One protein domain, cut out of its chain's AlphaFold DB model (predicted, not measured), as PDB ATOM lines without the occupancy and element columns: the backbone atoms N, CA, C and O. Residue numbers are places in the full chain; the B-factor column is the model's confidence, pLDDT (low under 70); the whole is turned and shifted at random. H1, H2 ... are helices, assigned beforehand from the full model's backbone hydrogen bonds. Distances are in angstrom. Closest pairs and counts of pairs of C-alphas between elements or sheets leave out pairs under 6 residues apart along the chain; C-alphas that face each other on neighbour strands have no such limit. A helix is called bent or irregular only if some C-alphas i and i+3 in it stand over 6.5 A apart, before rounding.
ATOM      1  N   ALA A   2     -33.114  25.551 -34.652       65.44
ATOM      2  CA  ALA A   2     -31.870  25.376 -35.397       65.44
ATOM      3  C   ALA A   2     -31.204  26.744 -35.608       65.44
ATOM      4  O   ALA A   2     -31.831  27.648 -36.158       65.44
ATOM      5  N   LYS A   3     -29.963  26.894 -35.141       76.44
ATOM      6  CA  LYS A   3     -29.157  28.093 -35.383       76.44
ATOM      7  C   LYS A   3     -28.656  28.049 -36.825       76.44
ATOM      8  O   LYS A   3     -28.105  27.032 -37.241       76.44
ATOM      9  N   ILE A   4     -28.861  29.123 -37.583       79.38
ATOM     10  CA  ILE A   4     -28.359  29.201 -38.961       79.38
ATOM     11  C   ILE A   4     -26.883  29.602 -38.927       79.38
ATOM     12  O   ILE A   4     -26.539  30.644 -38.369       79.38
ATOM     13  N   ASP A   5     -26.018  28.805 -39.552       81.19
ATOM     14  CA  ASP A   5     -24.619  29.161 -39.776       81.19
ATOM     15  C   ASP A   5     -24.194  28.809 -41.204       81.19
ATOM     16  O   ASP A   5     -24.138  27.644 -41.587       81.19
ATOM     17  N   GLN A   6     -23.930  29.844 -42.002       79.00
ATOM     18  CA  GLN A   6     -23.488  29.726 -43.395       79.00
ATOM     19  C   GLN A   6     -21.994  30.063 -43.576       79.00
ATOM     20  O   GLN A   6     -21.547  30.313 -44.697       79.00
ATOM     21  N   ARG A   7     -21.200  30.141 -42.498       78.94
ATOM     22  CA  ARG A   7     -19.766  30.472 -42.584       78.94
ATOM     23  C   ARG A   7     -19.023  29.460 -43.465       78.94
ATOM     24  O   ARG A   7     -19.176  28.256 -43.305       78.94
ATOM     25  N   GLY A   8     -18.225  29.961 -44.411       75.12
ATOM     26  CA  GLY A   8     -17.399  29.133 -45.303       75.12
ATOM     27  C   GLY A   8     -18.159  28.342 -46.378       75.12
ATOM     28  O   GLY A   8     -17.524  27.633 -47.150       75.12
ATOM     29  N   GLN A   9     -19.488  28.468 -46.468       79.31
ATOM     30  CA  GLN A   9     -20.304  27.717 -47.428       79.31
ATOM     31  C   GLN A   9     -20.642  28.547 -48.675       79.31
ATOM     32  O   GLN A   9     -21.007  29.723 -48.584       79.31
ATOM     33  N   ILE A  10     -20.581  27.917 -49.853       79.81
ATOM     34  CA  ILE A  10     -21.150  28.470 -51.088       79.81
ATOM     35  C   ILE A  10     -22.648  28.175 -51.057       79.81
ATOM     36  O   ILE A  10     -23.047  27.021 -51.155       79.81
ATOM     37  N   VAL A  11     -23.475  29.209 -50.898       82.81
ATOM     38  CA  VAL A  11     -24.922  29.038 -50.700       82.81
ATOM     39  C   VAL A  11     -25.667  29.117 -52.040       82.81
ATOM     40  O   VAL A  11     -25.792  30.214 -52.596       82.81
ATOM     41  N   PRO A  12     -26.198  27.996 -52.569       87.69
ATOM     42  CA  PRO A  12     -27.094  28.015 -53.717       87.69
ATOM     43  C   PRO A  12     -28.482  28.558 -53.326       87.69
ATOM     44  O   PRO A  12     -28.884  28.468 -52.160       87.69
ATOM     45  N   PRO A  13     -29.282  29.044 -54.292       86.56
ATOM     46  CA  PRO A  13     -30.589  29.655 -54.024       86.56
ATOM     47  C   PRO A  13     -31.550  28.733 -53.257       86.56
ATOM     48  O   PRO A  13     -32.257  29.180 -52.356       86.56
ATOM     49  N   LYS A  14     -31.538  27.426 -53.549       86.00
ATOM     50  CA  LYS A  14     -32.379  26.436 -52.854       86.00
ATOM     51  C   LYS A  14     -32.036  26.321 -51.365       86.00
ATOM     52  O   LYS A  14     -32.937  26.237 -50.534       86.00
ATOM     53  N   GLN A  15     -30.746  26.317 -51.028       86.81
ATOM     54  CA  GLN A  15     -30.302  26.267 -49.635       86.81
ATOM     55  C   GLN A  15     -30.642  27.577 -48.919       86.81
ATOM     56  O   GLN A  15     -31.158  27.538 -47.809       86.81
ATOM     57  N   ALA A  16     -30.468  28.718 -49.593       86.06
ATOM     58  CA  ALA A  16     -30.797  30.031 -49.042       86.06
ATOM     59  C   ALA A  16     -32.272  30.141 -48.608       86.06
ATOM     60  O   ALA A  16     -32.558  30.641 -47.523       86.06
ATOM     61  N   ILE A  17     -33.205  29.627 -49.418       87.00
ATOM     62  CA  ILE A  17     -34.639  29.610 -49.082       87.00
ATOM     63  C   ILE A  17     -34.923  28.684 -47.893       87.00
ATOM     64  O   ILE A  17     -35.693  29.032 -47.000       87.00
ATOM     65  N   ASN A  18     -34.302  27.504 -47.859       86.69
ATOM     66  CA  ASN A  18     -34.492  26.574 -46.749       86.69
ATOM     67  C   ASN A  18     -34.000  27.185 -45.430       86.69
ATOM     68  O   ASN A  18     -34.692  27.134 -44.417       86.69
ATOM     69  N   ASP A  19     -32.838  27.833 -45.457       85.38
ATOM     70  CA  ASP A  19     -32.261  28.505 -44.294       85.38
ATOM     71  C   ASP A  19     -33.079  29.734 -43.868       85.38
ATOM     72  O   ASP A  19     -33.180  30.029 -42.677       85.38
ATOM     73  N   PHE A  20     -33.719  30.418 -44.821       85.38
ATOM     74  CA  PHE A  20     -34.651  31.511 -44.548       85.38
ATOM     75  C   PHE A  20     -35.853  31.044 -43.721       85.38
ATOM     76  O   PHE A  20     -36.153  31.643 -42.689       85.38
ATOM     77  N   PHE A  21     -36.499  29.941 -44.115       85.50
ATOM     78  CA  PHE A  21     -37.637  29.396 -43.368       85.50
ATOM     79  C   PHE A  21     -37.224  28.677 -42.079       85.50
ATOM     80  O   PHE A  21     -37.916  28.789 -41.070       85.50
ATOM     81  N   LYS A  22     -36.081  27.982 -42.058       86.19
ATOM     82  CA  LYS A  22     -35.547  27.359 -40.833       86.19
ATOM     83  C   LYS A  22     -35.195  28.396 -39.770       86.19
ATOM     84  O   LYS A  22     -35.434  28.180 -38.586       86.19
ATOM     85  N   GLY A  23     -34.650  29.530 -40.198       81.88
ATOM     86  CA  GLY A  23     -34.253  30.631 -39.336       81.88
ATOM     87  C   GLY A  23     -35.378  31.615 -39.018       81.88
ATOM     88  O   GLY A  23     -35.068  32.759 -38.713       81.88
ATOM     89  N   TYR A  24     -36.653  31.233 -39.102       82.62
ATOM     90  CA  TYR A  24     -37.772  32.184 -39.051       82.62
ATOM     91  C   TYR A  24     -37.731  33.148 -37.846       82.62
ATOM     92  O   TYR A  24     -37.964  34.341 -38.007       82.62
ATOM     93  N   PHE A  25     -37.375  32.648 -36.655       83.75
ATOM     94  CA  PHE A  25     -37.282  33.430 -35.408       83.75
ATOM     95  C   PHE A  25     -35.853  33.557 -34.850       83.75
ATOM     96  O   PHE A  25     -35.664  34.027 -33.729       83.75
ATOM     97  N   ASP A  26     -34.829  33.121 -35.588       85.00
ATOM     98  CA  ASP A  26     -33.447  33.200 -35.105       85.00
ATOM     99  C   ASP A  26     -32.839  34.559 -35.469       85.00
ATOM    100  O   ASP A  26     -32.562  34.831 -36.624       85.00
ATOM    101  N   PHE A  27     -32.565  35.442 -34.521       82.31
ATOM    102  CA  PHE A  27     -31.900  36.712 -34.849       82.31
ATOM    103  C   PHE A  27     -30.377  36.621 -34.756       82.31
ATOM    104  O   PHE A  27     -29.685  37.555 -35.144       82.31
ATOM    105  N   THR A  28     -29.830  35.515 -34.254       81.88
ATOM    106  CA  THR A  28     -28.418  35.379 -33.860       81.88
ATOM    107  C   THR A  28     -27.556  34.632 -34.868       81.88
ATOM    108  O   THR A  28     -26.346  34.823 -34.860       81.88
ATOM    109  N   GLY A  29     -28.157  33.828 -35.746       81.81
ATOM    110  CA  GLY A  29     -27.442  33.113 -36.801       81.81
ATOM    111  C   GLY A  29     -26.644  34.014 -37.754       81.81
ATOM    112  O   GLY A  29     -26.850  35.228 -37.819       81.81
ATOM    113  N   TYR A  30     -25.747  33.396 -38.519       82.44
ATOM    114  CA  TYR A  30     -24.919  34.051 -39.533       82.44
ATOM    115  C   TYR A  30     -25.461  33.772 -40.936       82.44
ATOM    116  O   TYR A  30     -25.864  32.652 -41.253       82.44
ATOM    117  N   THR A  31     -25.465  34.780 -41.807       83.44
ATOM    118  CA  THR A  31     -25.957  34.639 -43.186       83.44
ATOM    119  C   THR A  31     -24.951  35.214 -44.181       83.44
ATOM    120  O   THR A  31     -24.457  36.327 -44.022       83.44
ATOM    121  N   THR A  32     -24.650  34.467 -45.245       84.50
ATOM    122  CA  THR A  32     -23.711  34.896 -46.299       84.50
ATOM    123  C   THR A  32     -24.317  35.948 -47.231       84.50
ATOM    124  O   THR A  32     -25.512  36.247 -47.200       84.50
ATOM    125  N   ARG A  33     -23.488  36.594 -48.069       82.75
ATOM    126  CA  ARG A  33     -23.943  37.660 -49.004       82.75
ATOM    127  C   ARG A  33     -24.807  37.069 -50.088       82.75
ATOM    128  O   ARG A  33     -25.922  37.533 -50.281       82.75
ATOM    129  N   ALA A  34     -24.316  35.993 -50.689       83.88
ATOM    130  CA  ALA A  34     -25.072  35.205 -51.642       83.88
ATOM    131  C   ALA A  34     -26.393  34.717 -51.031       83.88
ATOM    132  O   ALA A  34     -27.438  34.943 -51.629       83.88
ATOM    133  N   GLY A  35     -26.377  34.148 -49.817       84.56
ATOM    134  CA  GLY A  35     -27.592  33.678 -49.144       84.56
ATOM    135  C   GLY A  35     -28.654  34.770 -48.978       84.56
ATOM    136  O   GLY A  35     -29.802  34.577 -49.370       84.56
ATOM    137  N   TYR A  36     -28.266  35.945 -48.472       88.00
ATOM    138  CA  TYR A  36     -29.179  37.085 -48.357       88.00
ATOM    139  C   TYR A  36     -29.679  37.585 -49.718       88.00
ATOM    140  O   TYR A  36     -30.881  37.766 -49.891       88.00
ATOM    141  N   LEU A  37     -28.780  37.790 -50.687       87.19
ATOM    142  CA  LEU A  37     -29.140  38.328 -52.000       87.19
ATOM    143  C   LEU A  37     -30.080  37.395 -52.763       87.19
ATOM    144  O   LEU A  37     -31.025  37.879 -53.376       87.19
ATOM    145  N   TRP A  38     -29.880  36.076 -52.686       89.12
ATOM    146  CA  TRP A  38     -30.797  35.114 -53.297       89.12
ATOM    147  C   TRP A  38     -32.201  35.222 -52.705       89.12
ATOM    148  O   TRP A  38     -33.172  35.324 -53.451       89.12
ATOM    149  N   VAL A  39     -32.315  35.259 -51.376       90.25
ATOM    150  CA  VAL A  39     -33.609  35.411 -50.693       90.25
ATOM    151  C   VAL A  39     -34.253  36.754 -51.036       90.25
ATOM    152  O   VAL A  39     -35.440  36.796 -51.360       90.25
ATOM    153  N   ALA A  40     -33.483  37.843 -51.001       88.88
ATOM    154  CA  ALA A  40     -33.962  39.183 -51.317       88.88
ATOM    155  C   ALA A  40     -34.450  39.279 -52.767       88.88
ATOM    156  O   ALA A  40     -35.533  39.811 -53.002       88.88
ATOM    157  N   LEU A  41     -33.711  38.720 -53.728       89.94
ATOM    158  CA  LEU A  41     -34.071  38.743 -55.145       89.94
ATOM    159  C   LEU A  41     -35.346  37.939 -55.397       89.94
ATOM    160  O   LEU A  41     -36.284  38.462 -55.990       89.94
ATOM    161  N   ILE A  42     -35.419  36.703 -54.896       90.75
ATOM    162  CA  ILE A  42     -36.592  35.834 -55.081       90.75
ATOM    163  C   ILE A  42     -37.834  36.468 -54.448       90.75
ATOM    164  O   ILE A  42     -38.882  36.540 -55.088       90.75
ATOM    165  N   SER A  43     -37.704  36.986 -53.224       88.88
ATOM    166  CA  SER A  43     -38.805  37.665 -52.533       88.88
ATOM    167  C   SER A  43     -39.236  38.932 -53.270       88.88
ATOM    168  O   SER A  43     -40.430  39.181 -53.408       88.88
ATOM    169  N   THR A  44     -38.284  39.710 -53.796       88.38
ATOM    170  CA  THR A  44     -38.575  40.926 -54.570       88.38
ATOM    171  C   THR A  44     -39.319  40.595 -55.858       88.38
ATOM    172  O   THR A  44     -40.338  41.217 -56.134       88.38
ATOM    173  N   VAL A  45     -38.869  39.594 -56.622       91.62
ATOM    174  CA  VAL A  45     -39.550  39.162 -57.854       91.62
ATOM    175  C   VAL A  45     -40.959  38.660 -57.543       91.62
ATOM    176  O   VAL A  45     -41.912  39.053 -58.211       91.62
ATOM    177  N   PHE A  46     -41.114  37.845 -56.498       90.06
ATOM    178  CA  PHE A  46     -42.414  37.332 -56.077       90.06
ATOM    179  C   PHE A  46     -43.387  38.459 -55.690       90.06
ATOM    180  O   PHE A  46     -44.509  38.512 -56.196       90.06
ATOM    181  N   LEU A  47     -42.948  39.399 -54.848       87.75
ATOM    182  CA  LEU A  47     -43.756  40.559 -54.461       87.75
ATOM    183  C   LEU A  47     -44.058  41.471 -55.654       87.75
ATOM    184  O   LEU A  47     -45.165  41.996 -55.745       87.75
ATOM    185  N   PHE A  48     -43.119  41.629 -56.587       90.12
ATOM    186  CA  PHE A  48     -43.309  42.435 -57.791       90.12
ATOM    187  C   PHE A  48     -44.406  41.862 -58.695       90.12
ATOM    188  O   PHE A  48     -45.261  42.610 -59.163       90.12
ATOM    189  N   VAL A  49     -44.438  40.539 -58.889       91.62
ATOM    190  CA  VAL A  49     -45.497  39.866 -59.658       91.62
ATOM    191  C   VAL A  49     -46.866  40.071 -59.004       91.62
ATOM    192  O   VAL A  49     -47.822  40.437 -59.688       91.62
ATOM    193  N   LEU A  50     -46.962  39.894 -57.682       89.56
ATOM    194  CA  LEU A  50     -48.211  40.122 -56.948       89.56
ATOM    195  C   LEU A  50     -48.673  41.580 -57.037       89.56
ATOM    196  O   LEU A  50     -49.848  41.850 -57.287       89.56
ATOM    197  N   PHE A  51     -47.746  42.523 -56.869       88.00
ATOM    198  CA  PHE A  51     -48.028  43.950 -56.956       88.00
ATOM    199  C   PHE A  51     -48.496  44.358 -58.357       88.00
ATOM    200  O   PHE A  51     -49.476  45.090 -58.489       88.00
ATOM    201  N   PHE A  52     -47.860  43.838 -59.409       91.12
ATOM    202  CA  PHE A  52     -48.278  44.098 -60.783       91.12
ATOM    203  C   PHE A  52     -49.677  43.534 -61.068       91.12
ATOM    204  O   PHE A  52     -50.521  44.233 -61.626       91.12
ATOM    205  N   GLY A  53     -49.965  42.311 -60.606       90.12
ATOM    206  CA  GLY A  53     -51.308  41.729 -60.687       90.12
ATOM    207  C   GLY A  53     -52.366  42.575 -59.969       90.12
ATOM    208  O   GLY A  53     -53.470  42.759 -60.485       90.12
ATOM    209  N   MET A  54     -52.018  43.157 -58.817       90.00
ATOM    210  CA  MET A  54     -52.884  44.085 -58.087       90.00
ATOM    211  C   MET A  54     -53.142  45.374 -58.880       90.00
ATOM    212  O   MET A  54     -54.291  45.800 -58.954       90.00
ATOM    213  N   ILE A  55     -52.119  45.973 -59.505       90.56
ATOM    214  CA  ILE A  55     -52.280  47.179 -60.336       90.56
ATOM    215  C   ILE A  55     -53.216  46.910 -61.513       90.56
ATOM    216  O   ILE A  55     -54.158  47.673 -61.716       90.56
ATOM    217  N   VAL A  56     -52.996  45.823 -62.259       91.25
ATOM    218  CA  VAL A  56     -53.858  45.457 -63.397       91.25
ATOM    219  C   VAL A  56     -55.303  45.282 -62.929       91.25
ATOM    220  O   VAL A  56     -56.219  45.877 -63.488       91.25
ATOM    221  N   SER A  57     -55.503  44.553 -61.830       88.62
ATOM    222  CA  SER A  57     -56.830  44.350 -61.239       88.62
ATOM    223  C   SER A  57     -57.475  45.654 -60.764       88.62
ATOM    224  O   SER A  57     -58.690  45.813 -60.843       88.62
ATOM    225  N   MET A  58     -56.672  46.604 -60.279       89.31
ATOM    226  CA  MET A  58     -57.147  47.923 -59.869       89.31
ATOM    227  C   MET A  58     -57.603  48.741 -61.078       89.31
ATOM    228  O   MET A  58     -58.651  49.379 -61.013       89.31
ATOM    229  N   MET A  59     -56.860  48.700 -62.186       89.19
ATOM    230  CA  MET A  59     -57.241  49.373 -63.430       89.19
ATOM    231  C   MET A  59     -58.558  48.822 -63.985       89.19
ATOM    232  O   MET A  59     -59.446  49.602 -64.328       89.19
ATOM    233  N   GLU A  60     -58.726  47.499 -64.005       87.69
ATOM    234  CA  GLU A  60     -59.977  46.855 -64.423       87.69
ATOM    235  C   GLU A  60     -61.151  47.236 -63.513       87.69
ATOM    236  O   GLU A  60     -62.221  47.613 -63.996       87.69
ATOM    237  N   ALA A  61     -60.940  47.236 -62.196       86.19
ATOM    238  CA  ALA A  61     -61.959  47.640 -61.236       86.19
ATOM    239  C   ALA A  61     -62.394  49.105 -61.428       86.19
ATOM    240  O   ALA A  61     -63.590  49.404 -61.402       86.19
ATOM    241  N   ILE A  62     -61.447  50.018 -61.678       87.06
ATOM    242  CA  ILE A  62     -61.730  51.435 -61.964       87.06
ATOM    243  C   ILE A  62     -62.501  51.582 -63.283       87.06
ATOM    244  O   ILE A  62     -63.497  52.307 -63.337       87.06
ATOM    245  N   ASN A  63     -62.088  50.875 -64.337       86.69
ATOM    246  CA  ASN A  63     -62.767  50.899 -65.635       86.69
ATOM    247  C   ASN A  63     -64.201  50.368 -65.536       86.69
ATOM    248  O   ASN A  63     -65.135  50.980 -66.060       86.69
ATOM    249  N   SER A  64     -64.393  49.249 -64.835       83.94
ATOM    250  CA  SER A  64     -65.710  48.664 -64.599       83.94
ATOM    251  C   SER A  64     -66.596  49.591 -63.770       83.94
ATOM    252  O   SER A  64     -67.775  49.746 -64.086       83.94
ATOM    253  N   PHE A  65     -66.042  50.232 -62.740       85.75
ATOM    254  CA  PHE A  65     -66.756  51.211 -61.923       85.75
ATOM    255  C   PHE A  65     -67.221  52.412 -62.757       85.75
ATOM    256  O   PHE A  65     -68.377  52.818 -62.652       85.75
ATOM    257  N   GLY A  66     -66.360  52.940 -63.634       84.94
ATOM    258  CA  GLY A  66     -66.705  54.055 -64.519       84.94
ATOM    259  C   GLY A  66     -67.777  53.719 -65.562       84.94
ATOM    260  O   GLY A  66     -68.534  54.602 -65.956       84.94
ATOM    261  N   ARG A  67     -67.869  52.455 -66.001       83.50
ATOM    262  CA  ARG A  67     -68.835  52.009 -67.024       83.50
ATOM    263  C   ARG A  67     -70.176  51.549 -66.461       83.50
ATOM    264  O   ARG A  67     -71.208  51.838 -67.057       83.50
ATOM    265  N   TYR A  68     -70.159  50.813 -65.355       83.19
ATOM    266  CA  TYR A  68     -71.337  50.104 -64.842       83.19
ATOM    267  C   TYR A  68     -71.795  50.607 -63.464       83.19
ATOM    268  O   TYR A  68     -72.839  50.187 -62.968       83.19
ATOM    269  N   GLY A  69     -71.050  51.531 -62.845       78.44
ATOM    270  CA  GLY A  69     -71.300  51.996 -61.482       78.44
ATOM    271  C   GLY A  69     -70.921  50.959 -60.417       78.44
ATOM    272  O   GLY A  69     -70.667  49.790 -60.708       78.44
ATOM    273  N   TYR A  70     -70.899  51.388 -59.150       76.75
ATOM    274  CA  TYR A  70     -70.400  50.586 -58.020       76.75
ATOM    275  C   TYR A  70     -71.065  49.211 -57.865       76.75
ATOM    276  O   TYR A  70     -70.404  48.225 -57.547       76.75
ATOM    277  N   TYR A  71     -72.383  49.148 -58.071       70.06
ATOM    278  CA  TYR A  71     -73.178  47.948 -57.800       70.06
ATOM    279  C   TYR A  71     -72.909  46.800 -58.778       70.06
ATOM    280  O   TYR A  71     -73.160  45.650 -58.433       70.06
ATOM    281  N   TYR A  72     -72.385  47.106 -59.966       67.75
ATOM    282  CA  TYR A  72     -72.102  46.126 -61.017       67.75
ATOM    283  C   TYR A  72     -70.602  45.964 -61.296       67.75
ATOM    284  O   TYR A  72     -70.221  45.172 -62.153       67.75
ATOM    285  N   SER A  73     -69.741  46.704 -60.591       77.62
ATOM    286  CA  SER A  73     -68.291  46.577 -60.730       77.62
ATOM    287  C   SER A  73     -67.732  45.396 -59.945       77.62
ATOM    288  O   SER A  73     -67.958  45.275 -58.737       77.62
ATOM    289  N   ASP A  74     -66.957  44.553 -60.625       74.25
ATOM    290  CA  ASP A  74     -66.286  43.415 -60.008       74.25
ATOM    291  C   ASP A  74     -65.003  43.860 -59.287       74.25
ATOM    292  O   ASP A  74     -63.983  44.182 -59.895       74.25
ATOM    293  N   PHE A  75     -65.065  43.873 -57.955       83.31
ATOM    294  CA  PHE A  75     -63.910  44.078 -57.080       83.31
ATOM    295  C   PHE A  75     -63.387  42.763 -56.479       83.31
ATOM    296  O   PHE A  75     -62.501  42.799 -55.625       83.31
ATOM    297  N   GLY A  76     -63.945  41.610 -56.858       85.31
ATOM    298  CA  GLY A  76     -63.658  40.312 -56.252       85.31
ATOM    299  C   GLY A  76     -62.183  39.939 -56.349       85.31
ATOM    300  O   GLY A  76     -61.541  39.704 -55.323       85.31
ATOM    301  N   ILE A  77     -61.619  39.982 -57.561       86.00
ATOM    302  CA  ILE A  77     -60.193  39.706 -57.801       86.00
ATOM    303  C   ILE A  77     -59.301  40.694 -57.034       86.00
ATOM    304  O   ILE A  77     -58.344  40.277 -56.383       86.00
ATOM    305  N   LEU A  78     -59.623  41.993 -57.055       88.31
ATOM    306  CA  LEU A  78     -58.829  43.018 -56.371       88.31
ATOM    307  C   LEU A  78     -58.795  42.779 -54.853       88.31
ATOM    308  O   LEU A  78     -57.725  42.798 -54.247       88.31
ATOM    309  N   ARG A  79     -59.954  42.509 -54.238       89.12
ATOM    310  CA  ARG A  79     -60.065  42.212 -52.799       89.12
ATOM    311  C   ARG A  79     -59.327  40.928 -52.433       89.12
ATOM    312  O   ARG A  79     -58.678  40.881 -51.386       89.12
ATOM    313  N   PHE A  80     -59.412  39.907 -53.282       89.56
ATOM    314  CA  PHE A  80     -58.703  38.647 -53.093       89.56
ATOM    315  C   PHE A  80     -57.182  38.848 -53.125       89.56
ATOM    316  O   PHE A  80     -56.503  38.482 -52.168       89.56
ATOM    317  N   LEU A  81     -56.652  39.492 -54.171       89.00
ATOM    318  CA  LEU A  81     -55.216  39.764 -54.302       89.00
ATOM    319  C   LEU A  81     -54.692  40.643 -53.165       89.00
ATOM    320  O   LEU A  81     -53.628  40.362 -52.619       89.00
ATOM    321  N   PHE A  82     -55.451  41.664 -52.766       88.75
ATOM    322  CA  PHE A  82     -55.089  42.521 -51.640       88.75
ATOM    323  C   PHE A  82     -55.007  41.730 -50.326       88.75
ATOM    324  O   PHE A  82     -54.025  41.836 -49.592       88.75
ATOM    325  N   SER A  83     -56.002  40.879 -50.059       89.81
ATOM    326  CA  SER A  83     -56.024  40.023 -48.867       89.81
ATOM    327  C   SER A  83     -54.870  39.014 -48.869       89.81
ATOM    328  O   SER A  83     -54.234  38.800 -47.838       89.81
ATOM    329  N   LEU A  84     -54.558  38.433 -50.032       90.62
ATOM    330  CA  LEU A  84     -53.442  37.506 -50.209       90.62
ATOM    331  C   LEU A  84     -52.094  38.188 -49.946       90.62
ATOM    332  O   LEU A  84     -51.280  37.654 -49.197       90.62
ATOM    333  N   ILE A  85     -51.870  39.376 -50.515       89.56
ATOM    334  CA  ILE A  85     -50.649  40.166 -50.300       89.56
ATOM    335  C   ILE A  85     -50.487  40.521 -48.824       89.56
ATOM    336  O   ILE A  85     -49.386  40.390 -48.295       89.56
ATOM    337  N   LEU A  86     -51.561  40.929 -48.142       89.19
ATOM    338  CA  LEU A  86     -51.500  41.226 -46.712       89.19
ATOM    339  C   LEU A  86     -51.130  39.994 -45.884       89.19
ATOM    340  O   LEU A  86     -50.259  40.080 -45.020       89.19
ATOM    341  N   LEU A  87     -51.753  38.846 -46.155       91.44
ATOM    342  CA  LEU A  87     -51.508  37.619 -45.398       91.44
ATOM    343  C   LEU A  87     -50.085  37.089 -45.626       91.44
ATOM    344  O   LEU A  87     -49.372  36.776 -44.672       91.44
ATOM    345  N   VAL A  88     -49.649  37.037 -46.887       89.50
ATOM    346  CA  VAL A  88     -48.301  36.588 -47.259       89.50
ATOM    347  C   VAL A  88     -47.245  37.581 -46.782       89.50
ATOM    348  O   VAL A  88     -46.214  37.170 -46.257       89.50
ATOM    349  N   GLY A  89     -47.505  38.884 -46.902       86.94
ATOM    350  CA  GLY A  89     -46.623  39.934 -46.403       86.94
ATOM    351  C   GLY A  89     -46.429  39.850 -44.892       86.94
ATOM    352  O   GLY A  89     -45.296  39.924 -44.426       86.94
ATOM    353  N   LEU A  90     -47.499  39.616 -44.127       88.81
ATOM    354  CA  LEU A  90     -47.424  39.458 -42.674       88.81
ATOM    355  C   LEU A  90     -46.669  38.184 -42.268       88.81
ATOM    356  O   LEU A  90     -45.868  38.216 -41.336       88.81
ATOM    357  N   PHE A  91     -46.884  37.082 -42.991       89.31
ATOM    358  CA  PHE A  91     -46.154  35.834 -42.773       89.31
ATOM    359  C   PHE A  91     -44.659  35.982 -43.086       89.31
ATOM    360  O   PHE A  91     -43.803  35.535 -42.332       89.31
ATOM    361  N   LEU A  92     -44.305  36.661 -44.175       89.12
ATOM    362  CA  LEU A  92     -42.905  36.864 -44.545       89.12
ATOM    363  C   LEU A  92     -42.226  37.985 -43.748       89.12
ATOM    364  O   LEU A  92     -41.000  38.031 -43.721       89.12
ATOM    365  N   LEU A  93     -42.979  38.850 -43.064       88.38
ATOM    366  CA  LEU A  93     -42.446  39.998 -42.326       88.38
ATOM    367  C   LEU A  93     -41.363  39.586 -41.323       88.38
ATOM    368  O   LEU A  93     -40.256  40.121 -41.339       88.38
ATOM    369  N   ILE A  94     -41.671  38.613 -40.464       89.75
ATOM    370  CA  ILE A  94     -40.785  38.173 -39.379       89.75
ATOM    371  C   ILE A  94     -39.452  37.624 -39.917       89.75
ATOM    372  O   ILE A  94     -38.406  38.153 -39.526       89.75
ATOM    373  N   PRO A  95     -39.430  36.631 -40.829       88.44
ATOM    374  CA  PRO A  95     -38.172  36.094 -41.341       88.44
ATOM    375  C   PRO A  95     -37.393  37.123 -42.179       88.44
ATOM    376  O   PRO A  95     -36.159  37.101 -42.184       88.44
ATOM    377  N   PHE A  96     -38.076  38.067 -42.841       88.25
ATOM    378  CA  PHE A  96     -37.430  39.140 -43.604       88.25
ATOM    379  C   PHE A  96     -36.725  40.156 -42.693       88.25
ATOM    380  O   PHE A  96     -35.587  40.550 -42.958       88.25
ATOM    381  N   VAL A  97     -37.342  40.521 -41.567       88.50
ATOM    382  CA  VAL A  97     -36.685  41.325 -40.526       88.50
ATOM    383  C   VAL A  97     -35.521  40.541 -39.912       88.50
ATOM    384  O   VAL A  97     -34.429  41.087 -39.754       88.50
ATOM    385  N   ALA A  98     -35.705  39.247 -39.626       88.12
ATOM    386  CA  ALA A  98     -34.672  38.412 -39.016       88.12
ATOM    387  C   ALA A  98     -33.398  38.336 -39.866       88.12
ATOM    388  O   ALA A  98     -32.305  38.588 -39.354       88.12
ATOM    389  N   ILE A  99     -33.521  38.054 -41.167       88.44
ATOM    390  CA  ILE A  99     -32.353  37.980 -42.051       88.44
ATOM    391  C   ILE A  99     -31.658  39.343 -42.183       88.44
ATOM    392  O   ILE A  99     -30.435  39.401 -42.099       88.44
ATOM    393  N   GLN A 100     -32.399  40.450 -42.301       88.69
ATOM    394  CA  GLN A 100     -31.801  41.785 -42.409       88.69
ATOM    395  C   GLN A 100     -31.053  42.205 -41.145       88.69
ATOM    396  O   GLN A 100     -29.953  42.744 -41.244       88.69
ATOM    397  N   VAL A 101     -31.612  41.937 -39.961       88.19
ATOM    398  CA  VAL A 101     -30.957  42.248 -38.683       88.19
ATOM    399  C   VAL A 101     -29.631  41.497 -38.563       88.19
ATOM    400  O   VAL A 101     -28.631  42.103 -38.174       88.19
ATOM    401  N   ARG A 102     -29.584  40.214 -38.958       87.06
ATOM    402  CA  ARG A 102     -28.324  39.450 -39.010       87.06
ATOM    403  C   ARG A 102     -27.322  40.119 -39.945       87.06
ATOM    404  O   ARG A 102     -26.202  40.383 -39.533       87.06
ATOM    405  N   ARG A 103     -27.730  40.469 -41.172       87.25
ATOM    406  CA  ARG A 103     -26.823  41.087 -42.154       87.25
ATOM    407  C   ARG A 103     -26.292  42.440 -41.707       87.25
ATOM    408  O   ARG A 103     -25.091  42.648 -41.785       87.25
ATOM    409  N   LEU A 104     -27.148  43.322 -41.197       86.69
ATOM    410  CA  LEU A 104     -26.715  44.626 -40.695       86.69
ATOM    411  C   LEU A 104     -25.732  44.469 -39.529       86.69
ATOM    412  O   LEU A 104     -24.711  45.154 -39.487       86.69
ATOM    413  N   ARG A 105     -25.982  43.522 -38.620       86.12
ATOM    414  CA  ARG A 105     -25.044  43.206 -37.537       86.12
ATOM    415  C   ARG A 105     -23.711  42.682 -38.076       86.12
ATOM    416  O   ARG A 105     -22.662  43.151 -37.641       86.12
ATOM    417  N   ASP A 106     -23.751  41.756 -39.030       82.31
ATOM    418  CA  ASP A 106     -22.563  41.146 -39.644       82.31
ATOM    419  C   ASP A 106     -21.743  42.149 -40.486       82.31
ATOM    420  O   ASP A 106     -20.557  41.939 -40.744       82.31
ATOM    421  N   SER A 107     -22.353  43.250 -40.924       81.44
ATOM    422  CA  SER A 107     -21.683  44.338 -41.651       81.44
ATOM    423  C   SER A 107     -20.952  45.327 -40.734       81.44
ATOM    424  O   SER A 107     -20.179  46.151 -41.223       81.44
ATOM    425  N   GLY A 108     -21.138  45.218 -39.414       80.00
ATOM    426  CA  GLY A 108     -20.453  46.039 -38.413       80.00
ATOM    427  C   GLY A 108     -21.344  47.056 -37.697       80.00
ATOM    428  O   GLY A 108     -20.819  47.876 -36.947       80.00
TER     429      GLY A 108
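AT A GLANCE: This is residues 2 to 108 of the 268 residues of the protein "DUF805 domain-containing protein" of Granulicatella sp. zg-ZJ (UniProt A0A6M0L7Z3). Picture a long helical hairpin: the long helix H2 and H3a, the first arm of the bent helix H3, run side by side in opposite ways. At the end where H2 begins, the short helix H1 lies across H2 and reaches over to H3b, the second arm of H3, which turns away from the line of H3a. The printed part has 107 residues with three named helices, in the order H1, H2, H3, and no named strand; the class is all helix. The whole is loose, with a radius of gyration of the C-alphas of 18.8 A, and its outline is a rod with spans of 61 by 24 by 21 A.

HOW THE PARTS SIT: Start with H1, residues 13 to 22, and go on to H2, residues 33 to 68. They touch about perpendicular, at 84 degrees, and H2 does so with residues 35 to 39 alone; look at the closest C-alphas, those of Ala 16 and Gly 35, 4.9 A apart. Next comes H3, residues 76 to 106, by its hydrogen bonds assigned as one helix but bent: C-alphas 91 and 94 are 6.8 A apart. Its arms H3a, residues 76 to 91, and H3b, residues 94 to 106, stand at a steep tilt of 44 degrees. H2 and H3a form a helical hairpin and touch at a shallow tilt of 23 degrees, opposite ways, with residues 50 to 61 of H2 alone; the closest C-alphas, of Ser 57 and Leu 78, are 5.4 A apart. H2 and H3b are close but not clearly touching; the closest C-alphas, of Tyr 36 and Ile 99, are 7.1 A apart. H1 and H3b only just touch, with 3 pairs of C-alphas within 8 A, the closest those of Phe 20 and Pro 95 at 6.6 A; at 73 degrees they are only just about perpendicular. H1 and H3a are apart. The helix packing is mostly crossed, but only just: of the 3 touching pairs, 1 is at a shallow tilt. In H1, H2, H3a and H3b every O i to N i+4 pair is within hydrogen-bond range.

IN THESE COORDINATES: Find C-alpha 13 at (-30.589, 29.655, -54.024); from there H1 runs 14.3 A to Lys 22. H2 begins at C-alpha 33, (-23.943, 37.660, -49.004), and runs 51.5 A to Tyr 68. H3a covers 22.5 A from Gly 76 to Phe 91, and H3b 18.5 A from Ile 94 to C-alpha 106 at (-22.563, 41.146, -39.644).

THE WHOLE: The two C-alphas farthest apart are those of Gly 8 and Tyr 68, 61.1 A. The printed part has no cut, and the links H1 to H2 and H2 to H3 are short. The mean pLDDT of the printed part is 85.5; look for values under 70 at residues 2 and 72.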